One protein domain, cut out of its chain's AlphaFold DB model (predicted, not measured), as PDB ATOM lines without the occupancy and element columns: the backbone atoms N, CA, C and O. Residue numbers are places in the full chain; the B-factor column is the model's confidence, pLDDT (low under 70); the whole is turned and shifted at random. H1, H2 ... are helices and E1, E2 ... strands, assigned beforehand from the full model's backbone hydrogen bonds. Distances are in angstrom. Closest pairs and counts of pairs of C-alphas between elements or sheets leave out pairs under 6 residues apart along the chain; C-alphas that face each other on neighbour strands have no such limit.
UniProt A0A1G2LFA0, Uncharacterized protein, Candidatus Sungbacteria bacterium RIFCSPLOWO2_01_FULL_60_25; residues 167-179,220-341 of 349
ATOM      1  N   ALA A 167     109.151 144.245 188.884       87.44
ATOM      2  CA  ALA A 167     108.921 143.292 189.973       87.44
ATOM      3  C   ALA A 167     109.788 143.599 191.213       87.44
ATOM      4  O   ALA A 167     109.704 142.909 192.226       87.44
ATOM      5  N   GLY A 168     110.634 144.627 191.131       86.19
ATOM      6  CA  GLY A 168     111.571 145.049 192.164       86.19
ATOM      7  C   GLY A 168     112.411 146.232 191.685       86.19
ATOM      8  O   GLY A 168     112.064 146.891 190.706       86.19
ATOM      9  N   VAL A 169     113.524 146.497 192.371       88.69
ATOM     10  CA  VAL A 169     114.445 147.596 192.021       88.69
ATOM     11  C   VAL A 169     115.306 147.252 190.799       88.69
ATOM     12  O   VAL A 169     115.704 148.140 190.053       88.69
ATOM     13  N   ASP A 170     115.578 145.967 190.590       90.69
ATOM     14  CA  ASP A 170     116.543 145.429 189.627       90.69
ATOM     15  C   ASP A 170     115.960 144.298 188.762       90.69
ATOM     16  O   ASP A 170     116.695 143.608 188.059       90.69
ATOM     17  N   ALA A 171     114.644 144.098 188.785       91.31
ATOM     18  CA  ALA A 171     113.983 143.080 187.979       91.31
ATOM     19  C   ALA A 171     112.722 143.637 187.325       91.31
ATOM     20  O   ALA A 171     111.886 144.270 187.981       91.31
ATOM     21  N   CYS A 172     112.567 143.378 186.030       92.00
ATOM     22  CA  CYS A 172     111.403 143.811 185.273       92.00
ATOM     23  C   CYS A 172     111.049 142.847 184.141       92.00
ATOM     24  O   CYS A 172     111.862 142.045 183.681       92.00
ATOM     25  N   CYS A 173     109.805 142.937 183.690       92.12
ATOM     26  CA  CYS A 173     109.330 142.334 182.462       92.12
ATOM     27  C   CYS A 173     108.928 143.461 181.519       92.12
ATOM     28  O   CYS A 173     108.097 144.293 181.875       92.12
ATOM     29  N   TYR A 174     109.498 143.510 180.321       92.50
ATOM     30  CA  TYR A 174     109.058 144.474 179.317       92.50
ATOM     31  C   TYR A 174     108.821 143.805 177.975       92.50
ATOM     32  O   TYR A 174     109.377 142.748 177.680       92.50
ATOM     33  N   SER A 175     108.019 144.446 177.129       93.56
ATOM     34  CA  SER A 175     107.866 144.035 175.739       93.56
ATOM     35  C   SER A 175     108.147 145.160 174.760       93.56
ATOM     36  O   SER A 175     108.046 146.324 175.121       93.56
ATOM     37  N   TYR A 176     108.482 144.831 173.519       94.25
ATOM     38  CA  TYR A 176     108.453 145.762 172.386       94.25
ATOM     39  C   TYR A 176     108.014 145.030 171.122       94.25
ATOM     40  O   TYR A 176     107.972 143.796 171.086       94.25
ATOM     41  N   PHE A 177     107.697 145.805 170.090       93.31
ATOM     42  CA  PHE A 177     107.222 145.290 168.816       93.31
ATOM     43  C   PHE A 177     108.226 145.553 167.699       93.31
ATOM     44  O   PHE A 177     108.948 146.550 167.706       93.31
ATOM     45  N   ARG A 178     108.264 144.632 166.739       92.44
ATOM     46  CA  ARG A 178     108.911 144.803 165.439       92.44
ATOM     47  C   ARG A 178     107.896 144.521 164.352       92.44
ATOM     48  O   ARG A 178     107.126 143.566 164.451       92.44
ATOM     49  N   HIS A 179     107.943 145.309 163.288       91.62
ATOM     50  CA  HIS A 179     107.088 145.092 162.128       91.62
ATOM     51  C   HIS A 179     107.936 144.799 160.899       91.62
ATOM     52  O   HIS A 179     108.852 145.548 160.574       91.62
ATOM     53  N   GLN A 220     102.508 141.438 155.904       85.62
ATOM     54  CA  GLN A 220     102.905 142.082 157.156       85.62
ATOM     55  C   GLN A 220     103.042 141.031 158.259       85.62
ATOM     56  O   GLN A 220     102.139 140.212 158.464       85.62
ATOM     57  N   VAL A 221     104.159 141.082 158.978       86.88
ATOM     58  CA  VAL A 221     104.410 140.306 160.193       86.88
ATOM     59  C   VAL A 221     104.634 141.278 161.344       86.88
ATOM     60  O   VAL A 221     105.435 142.203 161.231       86.88
ATOM     61  N   ALA A 222     103.909 141.087 162.442       88.38
ATOM     62  CA  ALA A 222     104.170 141.771 163.702       88.38
ATOM     63  C   ALA A 222     104.803 140.778 164.682       88.38
ATOM     64  O   ALA A 222     104.264 139.687 164.888       88.38
ATOM     65  N   GLU A 223     105.937 141.147 165.271       89.75
ATOM     66  CA  GLU A 223     106.648 140.352 166.270       89.75
ATOM     67  C   GLU A 223     106.624 141.073 167.614       89.75
ATOM     68  O   GLU A 223     107.100 142.202 167.721       89.75
ATOM     69  N   ARG A 224     106.081 140.421 168.645       90.44
ATOM     70  CA  ARG A 224     106.180 140.865 170.038       90.44
ATOM     71  C   ARG A 224     107.330 140.130 170.704       90.44
ATOM     72  O   ARG A 224     107.306 138.903 170.760       90.44
ATOM     73  N   HIS A 225     108.279 140.877 171.248       89.06
ATOM     74  CA  HIS A 225     109.330 140.353 172.116       89.06
ATOM     75  C   HIS A 225     108.958 140.657 173.562       89.06
ATOM     76  O   HIS A 225     108.727 141.821 173.877       89.06
ATOM     77  N   VAL A 226     108.877 139.642 174.419       90.12
ATOM     78  CA  VAL A 226     108.656 139.775 175.868       90.12
ATOM     79  C   VAL A 226     109.914 139.309 176.582       90.12
ATOM     80  O   VAL A 226     110.350 138.176 176.387       90.12
ATOM     81  N   HIS A 227     110.515 140.181 177.384       87.44
ATOM     82  CA  HIS A 227     111.796 139.944 178.038       87.44
ATOM     83  C   HIS A 227     111.658 139.996 179.550       87.44
ATOM     84  O   HIS A 227     111.207 140.997 180.103       87.44
ATOM     85  N   HIS A 228     112.121 138.933 180.201       87.81
ATOM     86  CA  HIS A 228     112.284 138.866 181.648       87.81
ATOM     87  C   HIS A 228     113.723 139.222 181.993       87.81
ATOM     88  O   HIS A 228     114.654 138.497 181.626       87.81
ATOM     89  N   VAL A 229     113.897 140.344 182.680       89.06
ATOM     90  CA  VAL A 229     115.196 140.970 182.907       89.06
ATOM     91  C   VAL A 229     115.517 141.006 184.393       89.06
ATOM     92  O   VAL A 229     114.677 141.376 185.211       89.06
ATOM     93  N   VAL A 230     116.750 140.626 184.714       89.25
ATOM     94  CA  VAL A 230     117.367 140.739 186.042       89.25
ATOM     95  C   VAL A 230     118.584 141.658 185.968       89.25
ATOM     96  O   VAL A 230     119.095 141.925 184.875       89.25
ATOM     97  N   ASP A 231     119.046 142.150 187.117       90.56
ATOM     98  CA  ASP A 231     120.092 143.176 187.218       90.56
ATOM     99  C   ASP A 231     119.778 144.424 186.371       90.56
ATOM    100  O   ASP A 231     120.666 145.043 185.776       90.56
ATOM    101  N   ALA A 232     118.492 144.764 186.277       92.69
ATOM    102  CA  ALA A 232     117.987 145.831 185.436       92.69
ATOM    103  C   ALA A 232     118.494 147.199 185.911       92.69
ATOM    104  O   ALA A 232     118.465 147.535 187.095       92.69
ATOM    105  N   ARG A 233     118.946 148.014 184.958       93.75
ATOM    106  CA  ARG A 233     119.447 149.372 185.175       93.75
ATOM    107  C   ARG A 233     118.762 150.331 184.226       93.75
ATOM    108  O   ARG A 233     118.513 150.011 183.067       93.75
ATOM    109  N   VAL A 234     118.487 151.530 184.727       94.50
ATOM    110  CA  VAL A 234     117.864 152.605 183.957       94.50
ATOM    111  C   VAL A 234     118.890 153.700 183.714       94.50
ATOM    112  O   VAL A 234     119.505 154.223 184.642       94.50
ATOM    113  N   HIS A 235     119.059 154.064 182.449       95.44
ATOM    114  CA  HIS A 235     120.001 155.077 182.000       95.44
ATOM    115  C   HIS A 235     119.247 156.229 181.353       95.44
ATOM    116  O   HIS A 235     118.294 156.022 180.604       95.44
ATOM    117  N   LYS A 236     119.716 157.461 181.550       94.62
ATOM    118  CA  LYS A 236     119.338 158.544 180.635       94.62
ATOM    119  C   LYS A 236     119.907 158.237 179.252       94.62
ATOM    120  O   LYS A 236     120.994 157.670 179.150       94.62
ATOM    121  N   ILE A 237     119.226 158.681 178.194       93.50
ATOM    122  CA  ILE A 237     119.674 158.470 176.802       93.50
ATOM    123  C   ILE A 237     121.142 158.887 176.614       93.50
ATOM    124  O   ILE A 237     121.932 158.164 176.010       93.50
ATOM    125  N   ALA A 238     121.507 160.054 177.146       91.94
ATOM    126  CA  ALA A 238     122.845 160.625 177.034       91.94
ATOM    127  C   ALA A 238     123.931 159.800 177.755       91.94
ATOM    128  O   ALA A 238     125.078 159.778 177.304       91.94
ATOM    129  N   ASP A 239     123.558 159.116 178.837       92.75
ATOM    130  CA  ASP A 239     124.472 158.410 179.740       92.75
ATOM    131  C   ASP A 239     124.576 156.911 179.419       92.75
ATOM    132  O   ASP A 239     125.409 156.208 179.994       92.75
ATOM    133  N   PHE A 240     123.755 156.409 178.491       93.56
ATOM    134  CA  PHE A 240     123.784 155.012 178.080       93.56
ATOM    135  C   PHE A 240     125.136 154.664 177.418       93.56
ATOM    136  O   PHE A 240     125.498 155.266 176.394       93.56
ATOM    137  N   PRO A 241     125.917 153.719 177.979       88.69
ATOM    138  CA  PRO A 241     127.330 153.561 177.624       88.69
ATOM    139  C   PRO A 241     127.553 152.822 176.296       88.69
ATOM    140  O   PRO A 241     128.577 153.040 175.623       88.69
ATOM    141  N   HIS A 242     126.595 151.984 175.900       90.25
ATOM    142  CA  HIS A 242     126.701 151.071 174.767       90.25
ATOM    143  C   HIS A 242     126.199 151.693 173.452       90.25
ATOM    144  O   HIS A 242     125.357 152.597 173.462       90.25
ATOM    145  N   PRO A 243     126.745 151.264 172.299       91.19
ATOM    146  CA  PRO A 243     126.188 151.640 171.009       91.19
ATOM    147  C   PRO A 243     124.807 150.999 170.814       91.19
ATOM    148  O   PRO A 243     124.500 149.958 171.395       91.19
ATOM    149  N   VAL A 244     123.995 151.611 169.959       92.19
ATOM    150  CA  VAL A 244     122.648 151.153 169.607       92.19
ATOM    151  C   VAL A 244     122.567 150.857 168.103       92.19
ATOM    152  O   VAL A 244     123.400 151.353 167.338       92.19
ATOM    153  N   PRO A 245     121.593 150.064 167.633       90.88
ATOM    154  CA  PRO A 245     121.356 149.896 166.203       90.88
ATOM    155  C   PRO A 245     121.029 151.227 165.513       90.88
ATOM    156  O   PRO A 245     120.498 152.152 166.130       90.88
ATOM    157  N   SER A 246     121.301 151.323 164.211       90.75
ATOM    158  CA  SER A 246     121.110 152.563 163.438       90.75
ATOM    159  C   SER A 246     119.684 153.118 163.501       90.75
ATOM    160  O   SER A 246     119.515 154.322 163.675       90.75
ATOM    161  N   HIS A 247     118.668 152.257 163.424       89.44
ATOM    162  CA  HIS A 247     117.260 152.653 163.519       89.44
ATOM    163  C   HIS A 247     116.904 153.203 164.910       89.44
ATOM    164  O   HIS A 247     116.189 154.197 165.017       89.44
ATOM    165  N   VAL A 248     117.469 152.632 165.980       93.62
ATOM    166  CA  VAL A 248     117.309 153.166 167.340       93.62
ATOM    167  C   VAL A 248     118.014 154.514 167.465       93.62
ATOM    168  O   VAL A 248     117.438 155.451 168.006       93.62
ATOM    169  N   ALA A 249     119.229 154.660 166.927       93.88
ATOM    170  CA  ALA A 249     119.923 155.947 166.929       93.88
ATOM    171  C   ALA A 249     119.139 157.028 166.171       93.88
ATOM    172  O   ALA A 249     119.038 158.144 166.674       93.88
ATOM    173  N   MET A 250     118.543 156.693 165.020       93.00
ATOM    174  CA  MET A 250     117.652 157.594 164.279       93.00
ATOM    175  C   MET A 250     116.472 158.052 165.138       93.00
ATOM    176  O   MET A 250     116.188 159.248 165.189       93.00
ATOM    177  N   PHE A 251     115.820 157.126 165.847       96.12
ATOM    178  CA  PHE A 251     114.761 157.479 166.785       96.12
ATOM    179  C   PHE A 251     115.278 158.412 167.887       96.12
ATOM    180  O   PHE A 251     114.742 159.505 168.051       96.12
ATOM    181  N   LEU A 252     116.345 158.033 168.595       96.56
ATOM    182  CA  LEU A 252     116.905 158.827 169.693       96.56
ATOM    183  C   LEU A 252     117.314 160.237 169.243       96.56
ATOM    184  O   LEU A 252     117.131 161.193 169.994       96.56
ATOM    185  N   ASP A 253     117.832 160.374 168.021       96.00
ATOM    186  CA  ASP A 253     118.197 161.659 167.418       96.00
ATOM    187  C   ASP A 253     116.974 162.501 167.017       96.00
ATOM    188  O   ASP A 253     117.070 163.725 166.983       96.00
ATOM    189  N   SER A 254     115.822 161.872 166.771       95.94
ATOM    190  CA  SER A 254     114.552 162.560 166.489       95.94
ATOM    191  C   SER A 254     113.791 163.015 167.741       95.94
ATOM    192  O   SER A 254     112.862 163.812 167.626       95.94
ATOM    193  N   VAL A 255     114.166 162.530 168.933       96.50
ATOM    194  CA  VAL A 255     113.480 162.879 170.187       96.50
ATOM    195  C   VAL A 255     113.641 164.382 170.465       96.50
ATOM    196  O   VAL A 255     114.780 164.851 170.597       96.50
ATOM    197  N   PRO A 256     112.545 165.142 170.626       95.62
ATOM    198  CA  PRO A 256     112.613 166.570 170.907       95.62
ATOM    199  C   PRO A 256     113.205 166.834 172.298       95.62
ATOM    200  O   PRO A 256     113.042 166.046 173.233       95.62
ATOM    201  N   ALA A 257     113.902 167.963 172.448       93.00
ATOM    202  CA  ALA A 257     114.600 168.310 173.691       93.00
ATOM    203  C   ALA A 257     113.655 168.440 174.902       93.00
ATOM    204  O   ALA A 257     114.064 168.171 176.028       93.00
ATOM    205  N   SER A 258     112.397 168.822 174.664       92.69
ATOM    206  CA  SER A 258     111.325 168.922 175.664       92.69
ATOM    207  C   SER A 258     110.935 167.576 176.280       92.69
ATOM    208  O   SER A 258     110.483 167.543 177.419       92.69
ATOM    209  N   LEU A 259     111.106 166.472 175.544       94.44
ATOM    210  CA  LEU A 259     110.737 165.130 175.998       94.44
ATOM    211  C   LEU A 259     111.939 164.315 176.464       94.44
ATOM    212  O   LEU A 259     111.769 163.365 177.215       94.44
ATOM    213  N   GLU A 260     113.155 164.687 176.063       93.12
ATOM    214  CA  GLU A 260     114.374 163.912 176.315       93.12
ATOM    215  C   GLU A 260     114.587 163.533 177.787       93.12
ATOM    216  O   GLU A 260     115.000 162.409 178.065       93.12
ATOM    217  N   SER A 261     114.281 164.429 178.730       92.19
ATOM    218  CA  SER A 261     114.417 164.161 180.171       92.19
ATOM    219  C   SER A 261     113.469 163.087 180.701       92.19
ATOM    220  O   SER A 261     113.719 162.557 181.779       92.19
ATOM    221  N   HIS A 262     112.406 162.780 179.960       93.06
ATOM    222  CA  HIS A 262     111.375 161.813 180.332       93.06
ATOM    223  C   HIS A 262     111.566 160.454 179.647       93.06
ATOM    224  O   HIS A 262     110.812 159.517 179.918       93.06
ATOM    225  N   LEU A 263     112.561 160.333 178.760       95.06
ATOM    226  CA  LEU A 263     112.947 159.059 178.171       95.06
ATOM    227  C   LEU A 263     114.149 158.464 178.903       95.06
ATOM    228  O   LEU A 263     115.108 159.149 179.266       95.06
ATOM    229  N   SER A 264     114.125 157.147 179.047       95.75
ATOM    230  CA  SER A 264     115.230 156.383 179.615       95.75
ATOM    231  C   SER A 264     115.465 155.101 178.829       95.75
ATOM    232  O   SER A 264     114.624 154.678 178.046       95.75
ATOM    233  N   ILE A 265     116.638 154.503 178.987       97.06
ATOM    234  CA  ILE A 265     116.978 153.208 178.409       97.06
ATOM    235  C   ILE A 265     117.091 152.223 179.562       97.06
ATOM    236  O   ILE A 265     117.918 152.422 180.453       97.06
ATOM    237  N   VAL A 266     116.260 151.184 179.545       94.81
ATOM    238  CA  VAL A 266     116.420 150.037 180.438       94.81
ATOM    239  C   VAL A 266     117.353 149.029 179.786       94.81
ATOM    240  O   VAL A 266     117.191 148.702 178.612       94.81
ATOM    241  N   GLU A 267     118.328 148.547 180.542       91.94
ATOM    242  CA  GLU A 267     119.172 147.412 180.179       91.94
ATOM    243  C   GLU A 267     119.262 146.424 181.339       91.94
ATOM    244  O   GLU A 267     118.900 146.748 182.465       91.94
ATOM    245  N   GLY A 268     119.759 145.224 181.069       87.81
ATOM    246  CA  GLY A 268     119.983 144.193 182.072       87.81
ATOM    247  C   GLY A 268     120.214 142.844 181.408       87.81
ATOM    248  O   GLY A 268     120.380 142.747 180.187       87.81
ATOM    249  N   THR A 269     120.211 141.798 182.220       84.50
ATOM    250  CA  THR A 269     120.400 140.428 181.754       84.50
ATOM    251  C   THR A 269     119.044 139.795 181.476       84.50
ATOM    252  O   THR A 269     118.243 139.616 182.393       84.50
ATOM    253  N   ILE A 270     118.775 139.420 180.221       81.44
ATOM    254  CA  ILE A 270     117.583 138.625 179.905       81.44
ATOM    255  C   ILE A 270     117.802 137.200 180.405       81.44
ATOM    256  O   ILE A 270     118.835 136.601 180.115       81.44
ATOM    257  N   THR A 271     116.820 136.666 181.123       76.19
ATOM    258  CA  THR A 271     116.786 135.262 181.571       76.19
ATOM    259  C   THR A 271     115.792 134.424 180.768       76.19
ATOM    260  O   THR A 271     115.967 133.212 180.626       76.19
ATOM    261  N   MET A 272     114.763 135.067 180.209       75.56
ATOM    262  CA  MET A 272     113.743 134.440 179.373       75.56
ATOM    263  C   MET A 272     113.245 135.422 178.309       75.56
ATOM    264  O   MET A 272     112.969 136.585 178.613       75.56
ATOM    265  N   GLU A 273     113.123 134.942 177.071       79.00
ATOM    266  CA  GLU A 273     112.547 135.670 175.938       79.00
ATOM    267  C   GLU A 273     111.361 134.878 175.373       79.00
ATOM    268  O   GLU A 273     111.508 133.721 174.985       79.00
ATOM    269  N   GLU A 274     110.191 135.509 175.286       79.56
ATOM    270  CA  GLU A 274     109.039 134.983 174.550       79.56
ATOM    271  C   GLU A 274     108.861 135.807 173.266       79.56
ATOM    272  O   GLU A 274     108.806 137.041 173.300       79.56
ATOM    273  N   ARG A 275     108.793 135.133 172.115       80.50
ATOM    274  CA  ARG A 275     108.552 135.749 170.806       80.50
ATOM    275  C   ARG A 275     107.203 135.312 170.274       80.50
ATOM    276  O   ARG A 275     106.983 134.129 170.019       80.50
ATOM    277  N   HIS A 276     106.323 136.275 170.030       78.62
ATOM    278  CA  HIS A 276     105.042 136.027 169.376       78.62
ATOM    279  C   HIS A 276     105.054 136.646 167.987       78.62
ATOM    280  O   HIS A 276     105.115 137.865 167.847       78.62
ATOM    281  N   ARG A 277     104.965 135.813 166.955       80.00
ATOM    282  CA  ARG A 277     104.922 136.238 165.555       80.00
ATOM    283  C   ARG A 277     103.504 136.116 165.033       80.00
ATOM    284  O   ARG A 277     102.914 135.036 165.081       80.00
ATOM    285  N   ARG A 278     102.946 137.210 164.519       80.75
ATOM    286  CA  ARG A 278     101.608 137.241 163.923       80.75
ATOM    287  C   ARG A 278     101.672 137.658 162.465       80.75
ATOM    288  O   ARG A 278     102.115 138.757 162.140       80.75
ATOM    289  N   LEU A 279     101.151 136.797 161.599       78.81
ATOM    290  CA  LEU A 279     100.909 137.116 160.198       78.81
ATOM    291  C   LEU A 279      99.575 137.866 160.056       78.81
ATOM    292  O   LEU A 279      98.540 137.331 160.442       78.81
ATOM    293  N   ILE A 280      99.598 139.080 159.499       74.38
ATOM    294  CA  ILE A 280      98.416 139.964 159.385       74.38
ATOM    295  C   ILE A 280      97.676 139.792 158.029       74.38
ATOM    296  O   ILE A 280      96.630 140.389 157.804       74.38
ATOM    297  N   ALA A 281      98.164 138.921 157.132       65.12
ATOM    298  CA  ALA A 281      97.528 138.606 155.839       65.12
ATOM    299  C   ALA A 281      96.205 137.802 155.968       65.12
ATOM    300  O   ALA A 281      95.833 137.398 157.068       65.12
ATOM    301  N   GLU A 282      95.508 137.554 154.841       49.53
ATOM    302  CA  GLU A 282      94.263 136.759 154.751       49.53
ATOM    303  C   GLU A 282      94.437 135.362 155.389       49.53
ATOM    304  O   GLU A 282      94.889 134.411 154.754       49.53
ATOM    305  N   GLY A 283      94.114 135.260 156.681       49.03
ATOM    306  CA  GLY A 283      94.386 134.096 157.526       49.03
ATOM    307  C   GLY A 283      95.410 134.415 158.615       49.03
ATOM    308  O   GLY A 283      96.601 134.142 158.473       49.03
ATOM    309  N   THR A 284      94.946 134.983 159.731       53.84
ATOM    310  CA  THR A 284      95.801 135.270 160.889       53.84
ATOM    311  C   THR A 284      96.323 133.969 161.495       53.84
ATOM    312  O   THR A 284      95.552 133.159 162.010       53.84
ATOM    313  N   ARG A 285      97.644 133.773 161.456       54.94
ATOM    314  CA  ARG A 285      98.352 132.693 162.157       54.94
ATOM    315  C   ARG A 285      99.301 133.316 163.173       54.94
ATOM    316  O   ARG A 285     100.094 134.190 162.814       54.94
ATOM    317  N   THR A 286      99.200 132.871 164.421       67.62
ATOM    318  CA  THR A 286     100.095 133.268 165.512       67.62
ATOM    319  C   THR A 286     101.010 132.101 165.849       67.62
ATOM    320  O   THR A 286     100.536 131.001 166.118       67.62
ATOM    321  N   GLU A 287     102.312 132.351 165.841       67.75
ATOM    322  CA  GLU A 287     103.346 131.415 166.271       67.75
ATOM    323  C   GLU A 287     103.989 131.973 167.539       67.75
ATOM    324  O   GLU A 287     104.266 133.169 167.618       67.75
ATOM    325  N   THR A 288     104.157 131.137 168.561       70.62
ATOM    326  CA  THR A 288     104.798 131.522 169.825       70.62
ATOM    327  C   THR A 288     105.999 130.626 170.058       70.62
ATOM    328  O   THR A 288     105.885 129.405 169.970       70.62
ATOM    329  N   GLU A 289     107.130 131.247 170.359       62.97
ATOM    330  CA  GLU A 289     108.395 130.594 170.671       62.97
ATOM    331  C   GLU A 289     108.891 131.120 172.022       62.97
ATOM    332  O   GLU A 289     108.932 132.329 172.238       62.97
ATOM    333  N   VAL A 290     109.249 130.220 172.941       67.94
ATOM    334  CA  VAL A 290     109.828 130.573 174.246       67.94
ATOM    335  C   VAL A 290     111.274 130.107 174.260       67.94
ATOM    336  O   VAL A 290     111.554 128.928 174.045       67.94
ATOM    337  N   LEU A 291     112.187 131.041 174.505       61.12
ATOM    338  CA  LEU A 291     113.623 130.830 174.456       61.12
ATOM    339  C   LEU A 291     114.246 131.159 175.816       61.12
ATOM    340  O   LEU A 291     114.089 132.257 176.353       61.12
ATOM    341  N   SER A 292     115.024 130.221 176.353       59.47
ATOM    342  CA  SER A 292     115.971 130.514 177.430       59.47
ATOM    343  C   SER A 292     117.222 131.120 176.805       59.47
ATOM    344  O   SER A 292     118.016 130.420 176.177       59.47
ATOM    345  N   VAL A 293     117.375 132.434 176.933       64.00
ATOM    346  CA  VAL A 293     118.487 133.191 176.346       64.00
ATOM    347  C   VAL A 293     119.253 133.913 177.437       64.00
ATOM    348  O   VAL A 293     118.673 134.310 178.439       64.00
ATOM    349  N   TYR A 294     120.550 134.106 177.211       63.59
ATOM    350  CA  TYR A 294     121.402 134.956 178.034       63.59
ATOM    351  C   TYR A 294     122.020 136.018 177.126       63.59
ATOM    352  O   TYR A 294     123.050 135.791 176.488       63.59
ATOM    353  N   LYS A 295     121.331 137.150 176.978       75.50
ATOM    354  CA  LYS A 295     121.746 138.233 176.080       75.50
ATOM    355  C   LYS A 295     121.294 139.591 176.600       75.50
ATOM    356  O   LYS A 295     120.384 139.677 177.422       75.50
ATOM    357  N   ALA A 296     121.915 140.645 176.079       74.75
ATOM    358  CA  ALA A 296     121.464 142.009 176.303       74.75
ATOM    359  C   ALA A 296     120.368 142.360 175.292       74.75
ATOM    360  O   ALA A 296     120.555 142.246 174.077       74.75
ATOM    361  N   SER A 297     119.233 142.823 175.799       82.38
ATOM    362  CA  SER A 297     118.245 143.555 175.024       82.38
ATOM    363  C   SER A 297     117.902 144.783 175.837       82.38
ATOM    364  O   SER A 297     117.506 144.637 176.987       82.38
ATOM    365  N   PRO A 298     118.154 145.979 175.310       92.06
ATOM    366  CA  PRO A 298     117.658 147.192 175.933       92.06
ATOM    367  C   PRO A 298     116.319 147.642 175.334       92.06
ATOM    368  O   PRO A 298     115.939 147.251 174.223       92.06
ATOM    369  N   GLY A 299     115.611 148.496 176.071       94.81
ATOM    370  CA  GLY A 299     114.369 149.147 175.647       94.81
ATOM    371  C   GLY A 299     114.385 150.638 175.963       94.81
ATOM    372  O   GLY A 299     114.923 151.043 176.993       94.81
ATOM    373  N   VAL A 300     113.816 151.466 175.086       97.31
ATOM    374  CA  VAL A 300     113.630 152.898 175.340       97.31
ATOM    375  C   VAL A 300     112.267 153.116 175.978       97.31
ATOM    376  O   VAL A 300     111.224 152.993 175.335       97.31
ATOM    377  N   LEU A 301     112.298 153.476 177.251       95.75
ATOM    378  CA  LEU A 301     111.129 153.706 178.073       95.75
ATOM    379  C   LEU A 301     110.694 155.167 178.040       95.75
ATOM    380  O   LEU A 301     111.514 156.086 178.036       95.75
ATOM    381  N   PHE A 302     109.386 155.356 178.125       93.81
ATOM    382  CA  PHE A 302     108.722 156.607 178.439       93.81
ATOM    383  C   PHE A 302     107.706 156.316 179.548       93.81
ATOM    384  O   PHE A 302     106.582 155.877 179.300       93.81
ATOM    385  N   GLY A 303     108.152 156.450 180.801       90.56
ATOM    386  CA  GLY A 303     107.438 155.918 181.965       90.56
ATOM    387  C   GLY A 303     107.180 154.404 181.839       90.56
ATOM    388  O   GLY A 303     108.141 153.658 181.657       90.56
ATOM    389  N   PRO A 304     105.920 153.929 181.934       90.69
ATOM    390  CA  PRO A 304     105.585 152.503 181.851       90.69
ATOM    391  C   PRO A 304     105.528 151.965 180.412       90.69
ATOM    392  O   PRO A 304     105.292 150.777 180.207       90.69
ATOM    393  N   PHE A 305     105.718 152.821 179.408       93.94
ATOM    394  CA  PHE A 305     105.658 152.432 178.006       93.94
ATOM    395  C   PHE A 305     107.060 152.171 177.476       93.94
ATOM    396  O   PHE A 305     107.961 152.980 177.675       93.94
ATOM    397  N   ASN A 306     107.239 151.071 176.757       95.81
ATOM    398  CA  ASN A 306     108.463 150.778 176.028       95.81
ATOM    399  C   ASN A 306     108.246 151.081 174.544       95.81
ATOM    400  O   ASN A 306     107.565 150.339 173.835       95.81
ATOM    401  N   LEU A 307     108.798 152.202 174.085       96.94
ATOM    402  CA  LEU A 307     108.527 152.744 172.755       96.94
ATOM    403  C   LEU A 307     109.223 151.946 171.650       96.94
ATOM    404  O   LEU A 307     108.675 151.786 170.563       96.94
ATOM    405  N   ILE A 308     110.436 151.462 171.917       95.88
ATOM    406  CA  ILE A 308     111.228 150.663 170.981       95.88
ATOM    407  C   ILE A 308     112.279 149.870 171.755       95.88
ATOM    408  O   ILE A 308     112.834 150.363 172.732       95.88
ATOM    409  N   GLY A 309     112.590 148.659 171.306       93.25
ATOM    410  CA  GLY A 309     113.659 147.847 171.879       93.25
ATOM    411  C   GLY A 309     114.530 147.216 170.807       93.25
ATOM    412  O   GLY A 309     114.191 147.213 169.624       93.25
ATOM    413  N   TRP A 310     115.674 146.702 171.235       91.00
ATOM    414  CA  TRP A 310     116.596 145.976 170.370       91.00
ATOM    415  C   TRP A 310     117.332 144.905 171.155       91.00
ATOM    416  O   TRP A 310     117.378 144.933 172.380       91.00
ATOM    417  N   SER A 311     117.940 143.964 170.451       81.88
ATOM    418  CA  SER A 311     118.742 142.886 171.021       81.88
ATOM    419  C   SER A 311     120.196 142.966 170.557       81.88
ATOM    420  O   SER A 311     120.539 143.718 169.643       81.88
ATOM    421  N   SER A 312     121.065 142.156 171.160       76.00
ATOM    422  CA  SER A 312     122.432 141.943 170.669       76.00
ATOM    423  C   SER A 312     122.484 141.508 169.201       76.00
ATOM    424  O   SER A 312     123.439 141.841 168.504       76.00
ATOM    425  N   ASP A 313     121.452 140.812 168.719       75.50
ATOM    426  CA  ASP A 313     121.372 140.321 167.340       75.50
ATOM    427  C   ASP A 313     121.262 141.497 166.350       75.50
ATOM    428  O   ASP A 313     121.854 141.475 165.272       75.50
ATOM    429  N   ASP A 314     120.600 142.584 166.757       78.94
ATOM    430  CA  ASP A 314     120.465 143.813 165.965       78.94
ATOM    431  C   ASP A 314     121.774 144.613 165.873       78.94
ATOM    432  O   ASP A 314     121.935 145.470 165.002       78.94
ATOM    433  N   LEU A 315     122.731 144.332 166.763       80.25
ATOM    434  CA  LEU A 315     124.065 144.929 166.749       80.25
ATOM    435  C   LEU A 315     125.057 144.144 165.879       80.25
ATOM    436  O   LEU A 315     126.146 144.655 165.616       80.25
ATOM    437  N   ALA A 316     124.699 142.950 165.388       72.31
ATOM    438  CA  ALA A 316     125.572 142.137 164.538       72.31
ATOM    439  C   ALA A 316     125.942 142.846 163.220       72.31
ATOM    440  O   ALA A 316     127.046 142.673 162.707       72.31
ATOM    441  N   SER A 317     125.056 143.704 162.702       66.38
ATOM    442  CA  SER A 317     125.313 144.570 161.540       66.38
ATOM    443  C   SER A 317     126.128 145.835 161.857       66.38
ATOM    444  O   SER A 317     126.372 146.645 160.964       66.38
ATOM    445  N   GLY A 318     126.543 146.017 163.114       76.81
ATOM    446  CA  GLY A 318     127.268 147.181 163.617       76.81
ATOM    447  C   GLY A 318     126.404 148.095 164.490       76.81
ATOM    448  O   GLY A 318     125.249 148.382 164.175       76.81
ATOM    449  N   GLY A 319     126.987 148.579 165.590       86.00
ATOM    450  CA  GLY A 319     126.373 149.555 166.491       86.00
ATOM    451  C   GLY A 319     126.880 150.978 166.245       86.00
ATOM    452  O   GLY A 319     128.046 151.192 165.911       86.00
ATOM    453  N   VAL A 320     126.016 151.968 166.460       91.25
ATOM    454  CA  VAL A 320     126.340 153.395 166.363       91.25
ATOM    455  C   VAL A 320     125.966 154.127 167.649       91.25
ATOM    456  O   VAL A 320     125.075 153.722 168.384       91.25
ATOM    457  N   TYR A 321     126.646 155.238 167.926       90.69
ATOM    458  CA  TYR A 321     126.220 156.169 168.972       90.69
ATOM    459  C   TYR A 321     125.313 157.243 168.376       90.69
ATOM    460  O   TYR A 321     125.676 157.849 167.356       90.69
ATOM    461  N   SER A 322     124.190 157.517 169.040       92.88
ATOM    462  CA  SER A 322     123.332 158.657 168.708       92.88
ATOM    463  C   SER A 322     124.093 159.976 168.877       92.88
ATOM    464  O   SER A 322     125.119 160.057 169.571       92.88
ATOM    465  N   SER A 323     123.622 161.037 168.230       91.75
ATOM    466  CA  SER A 323     124.161 162.388 168.406       91.75
ATOM    467  C   SER A 323     124.149 162.821 169.879       91.75
ATOM    468  O   SER A 323     125.123 163.414 170.351       91.75
ATOM    469  N   LYS A 324     123.113 162.427 170.631       90.75
ATOM    470  CA  LYS A 324     122.946 162.719 172.062       90.75
ATOM    471  C   LYS A 324     124.011 162.034 172.921       90.75
ATOM    472  O   LYS A 324     124.693 162.697 173.705       90.75
ATOM    473  N   GLN A 325     124.259 160.743 172.686       89.31
ATOM    474  CA  GLN A 325     125.346 160.007 173.348       89.31
ATOM    475  C   GLN A 325     126.723 160.599 173.002       89.31
ATOM    476  O   GLN A 325     127.585 160.773 173.868       89.31
ATOM    477  N   LYS A 326     126.947 160.958 171.728       90.31
ATOM    478  CA  LYS A 326     128.199 161.593 171.280       90.31
ATOM    479  C   LYS A 326     128.426 162.946 171.959       90.31
ATOM    480  O   LYS A 326     129.553 163.240 172.363       90.31
ATOM    481  N   ALA A 327     127.384 163.765 172.094       87.50
ATOM    482  CA  ALA A 327     127.462 165.072 172.740       87.50
ATOM    483  C   ALA A 327     127.856 164.955 174.223       87.50
ATOM    484  O   ALA A 327     128.729 165.696 174.682       87.50
ATOM    485  N   ALA A 328     127.285 163.991 174.949       85.19
ATOM    486  CA  ALA A 328     127.637 163.717 176.341       85.19
ATOM    487  C   ALA A 328     129.098 163.264 176.489       85.19
ATOM    488  O   ALA A 328     129.858 163.854 177.261       85.19
ATOM    489  N   LYS A 329     129.544 162.305 175.667       80.81
ATOM    490  CA  LYS A 329     130.936 161.817 175.686       80.81
ATOM    491  C   LYS A 329     131.959 162.922 175.397       80.81
ATOM    492  O   LYS A 329     133.007 162.965 176.038       80.81
ATOM    493  N   ARG A 330     131.648 163.863 174.496       79.81
ATOM    494  CA  ARG A 330     132.497 165.045 174.239       79.81
ATOM    495  C   ARG A 330     132.600 165.971 175.454       79.81
ATOM    496  O   ARG A 330     133.693 166.451 175.747       79.81
ATOM    497  N   LYS A 331     131.496 166.207 176.175       74.12
ATOM    498  CA  LYS A 331     131.501 167.022 177.405       74.12
ATOM    499  C   LYS A 331     132.372 166.390 178.494       74.12
ATOM    500  O   LYS A 331     133.178 167.092 179.098       74.12
ATOM    501  N   VAL A 332     132.268 165.073 178.689       72.12
ATOM    502  CA  VAL A 332     133.090 164.328 179.660       72.12
ATOM    503  C   VAL A 332     134.576 164.362 179.280       72.12
ATOM    504  O   VAL A 332     135.418 164.637 180.133       72.12
ATOM    505  N   GLY A 333     134.904 164.167 177.998       67.31
ATOM    506  CA  GLY A 333     136.281 164.278 177.499       67.31
ATOM    507  C   GLY A 333     136.881 165.670 177.724       67.31
ATOM    508  O   GLY A 333     137.977 165.787 178.266       67.31
ATOM    509  N   SER A 334     136.125 166.730 177.415       62.22
ATOM    510  CA  SER A 334     136.558 168.117 177.633       62.22
ATOM    511  C   SER A 334     136.739 168.462 179.118       62.22
ATOM    512  O   SER A 334     137.689 169.160 179.477       62.22
ATOM    513  N   ALA A 335     135.866 167.960 179.996       61.06
ATOM    514  CA  ALA A 335     135.985 168.155 181.440       61.06
ATOM    515  C   ALA A 335     137.210 167.424 182.020       61.06
ATOM    516  O   ALA A 335     137.952 168.008 182.808       61.06
ATOM    517  N   SER A 336     137.465 166.188 181.578       59.84
ATOM    518  CA  SER A 336     138.641 165.398 181.970       59.84
ATOM    519  C   SER A 336     139.954 166.030 181.486       59.84
ATOM    520  O   SER A 336     140.921 166.119 182.243       59.84
ATOM    521  N   GLU A 337     139.988 166.566 180.261       58.84
ATOM    522  CA  GLU A 337     141.142 167.310 179.739       58.84
ATOM    523  C   GLU A 337     141.392 168.626 180.486       58.84
ATOM    524  O   GLU A 337     142.546 168.967 180.756       58.84
ATOM    525  N   ARG A 338     140.335 169.356 180.869       59.41
ATOM    526  CA  ARG A 338     140.466 170.547 181.723       59.41
ATOM    527  C   ARG A 338     141.008 170.185 183.101       59.41
ATOM    528  O   ARG A 338     141.925 170.854 183.564       59.41
ATOM    529  N   LEU A 339     140.507 169.113 183.720       57.38
ATOM    530  CA  LEU A 339     141.007 168.653 185.016       57.38
ATOM    531  C   LEU A 339     142.487 168.265 184.930       57.38
ATOM    532  O   LEU A 339     143.272 168.715 185.755       57.38
ATOM    533  N   ARG A 340     142.890 167.526 183.885       58.81
ATOM    534  CA  ARG A 340     144.293 167.146 183.651       58.81
ATOM    535  C   ARG A 340     145.217 168.342 183.434       58.81
ATOM    536  O   ARG A 340     146.354 168.298 183.891       58.81
ATOM    537  N   ARG A 341     144.761 169.411 182.771       61.12
ATOM    538  CA  ARG A 341     145.546 170.654 182.630       61.12
ATOM    539  C   ARG A 341     145.704 171.394 183.956       61.12
ATOM    540  O   ARG A 341     146.772 171.931 184.218       61.12
TER     541      ARG A 341
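What this domain is: This is residues 167 to 179 and 220 to 341 of the 349 residues of an uncharacterized protein of Candidatus Sungbacteria bacterium RIFCSPLOWO2_01_FULL_60_25 (UniProt A0A1G2LFA0). A twisted antiparallel sheet is folded over where its two long strands, E2 and E3, bend sharply: E1 and E4 lie beside them on one limb, and the hairpin E5-E6 continues the other limb, with E6 coming close to E1. H1 packs on E6, and H4 leaves the body near H1 as an arm whose residues 330 to 341 stick out and add to the length. The printed part has 135 residues, with the order E1 E2 H1 H2 E3 E4 E5 E6 H3 H4 along the chain, a mixed class of helices and strands. It is only just compact, close to loose, with a radius of gyration of the C-alphas of 17.0 A and spans of 66 by 31 by 29 A.

Where its parts are: E2 is residues 220 to 236, 33.1 A long, and E3 is residues 263 to 279, 30.8 A. E1 is residues 172 to 179, 23.6 A, beginning at C-alpha 172 (111.403, 143.811, 185.273). E4 is residues 285 to 291, 19.7 A; E5 is residues 299 to 302 and E6 residues 305 to 309. H1 is residues 246 to 254, 12.3 A, H2 residues 257 to 260 and H3 residues 312 to 315. H4, residues 323 to 341, is 27.0 A long and ends at C-alpha 341 (145.546, 170.654, 182.630).

How they stand to each other: The sheet is branched at E3, with E2 on one side of it and E4 and E5 on the other side. E2 bends by 110 degrees at residue 231 and E3 by 110 degrees at residue 269. E2 and E3 are antiparallel, with N 226 and O 274 2.8 A apart. E1 is antiparallel to E2, with N 174 and O 227 3.0 A apart. The hairpin E3 and E4 has N 275 and O 289 2.8 A apart. E5 is antiparallel to E3 beside residues 263 to 266, with N 301 and O 264 2.7 A apart. The hairpin E5 and E6 has N 300 and O 308 2.8 A apart. The closest C-alphas of E1 and E6, those of Tyr 176 and Gly 309, are 5.6 A apart. H1 is on the sheet, over E6 and along the strands, at 7 degrees to E6 on the local plane. H4 touches H1 with residues 323 to 324 alone, about perpendicular at 80 degrees; the closest C-alphas, of Asp 253 and Ser 323, are 6.1 A apart. H2 and H3 are not on the sheet and touch no helix. In H1 and H4 every O i to N i+4 pair is within hydrogen-bond range; H2 and H3 are too short for such a pair.

The domain as a whole: The two C-alphas farthest apart, of Gly 283 and Arg 341, are 67.7 A apart. Residues 180 to 219 are not printed, and C-alphas 179 and 220 are 7.2 A apart across the cut. Of the links that are printed whole, none is long. The mean pLDDT of the printed part is 83.9; 23 residues are under 70, among them 281 to 287 and 333 to 341.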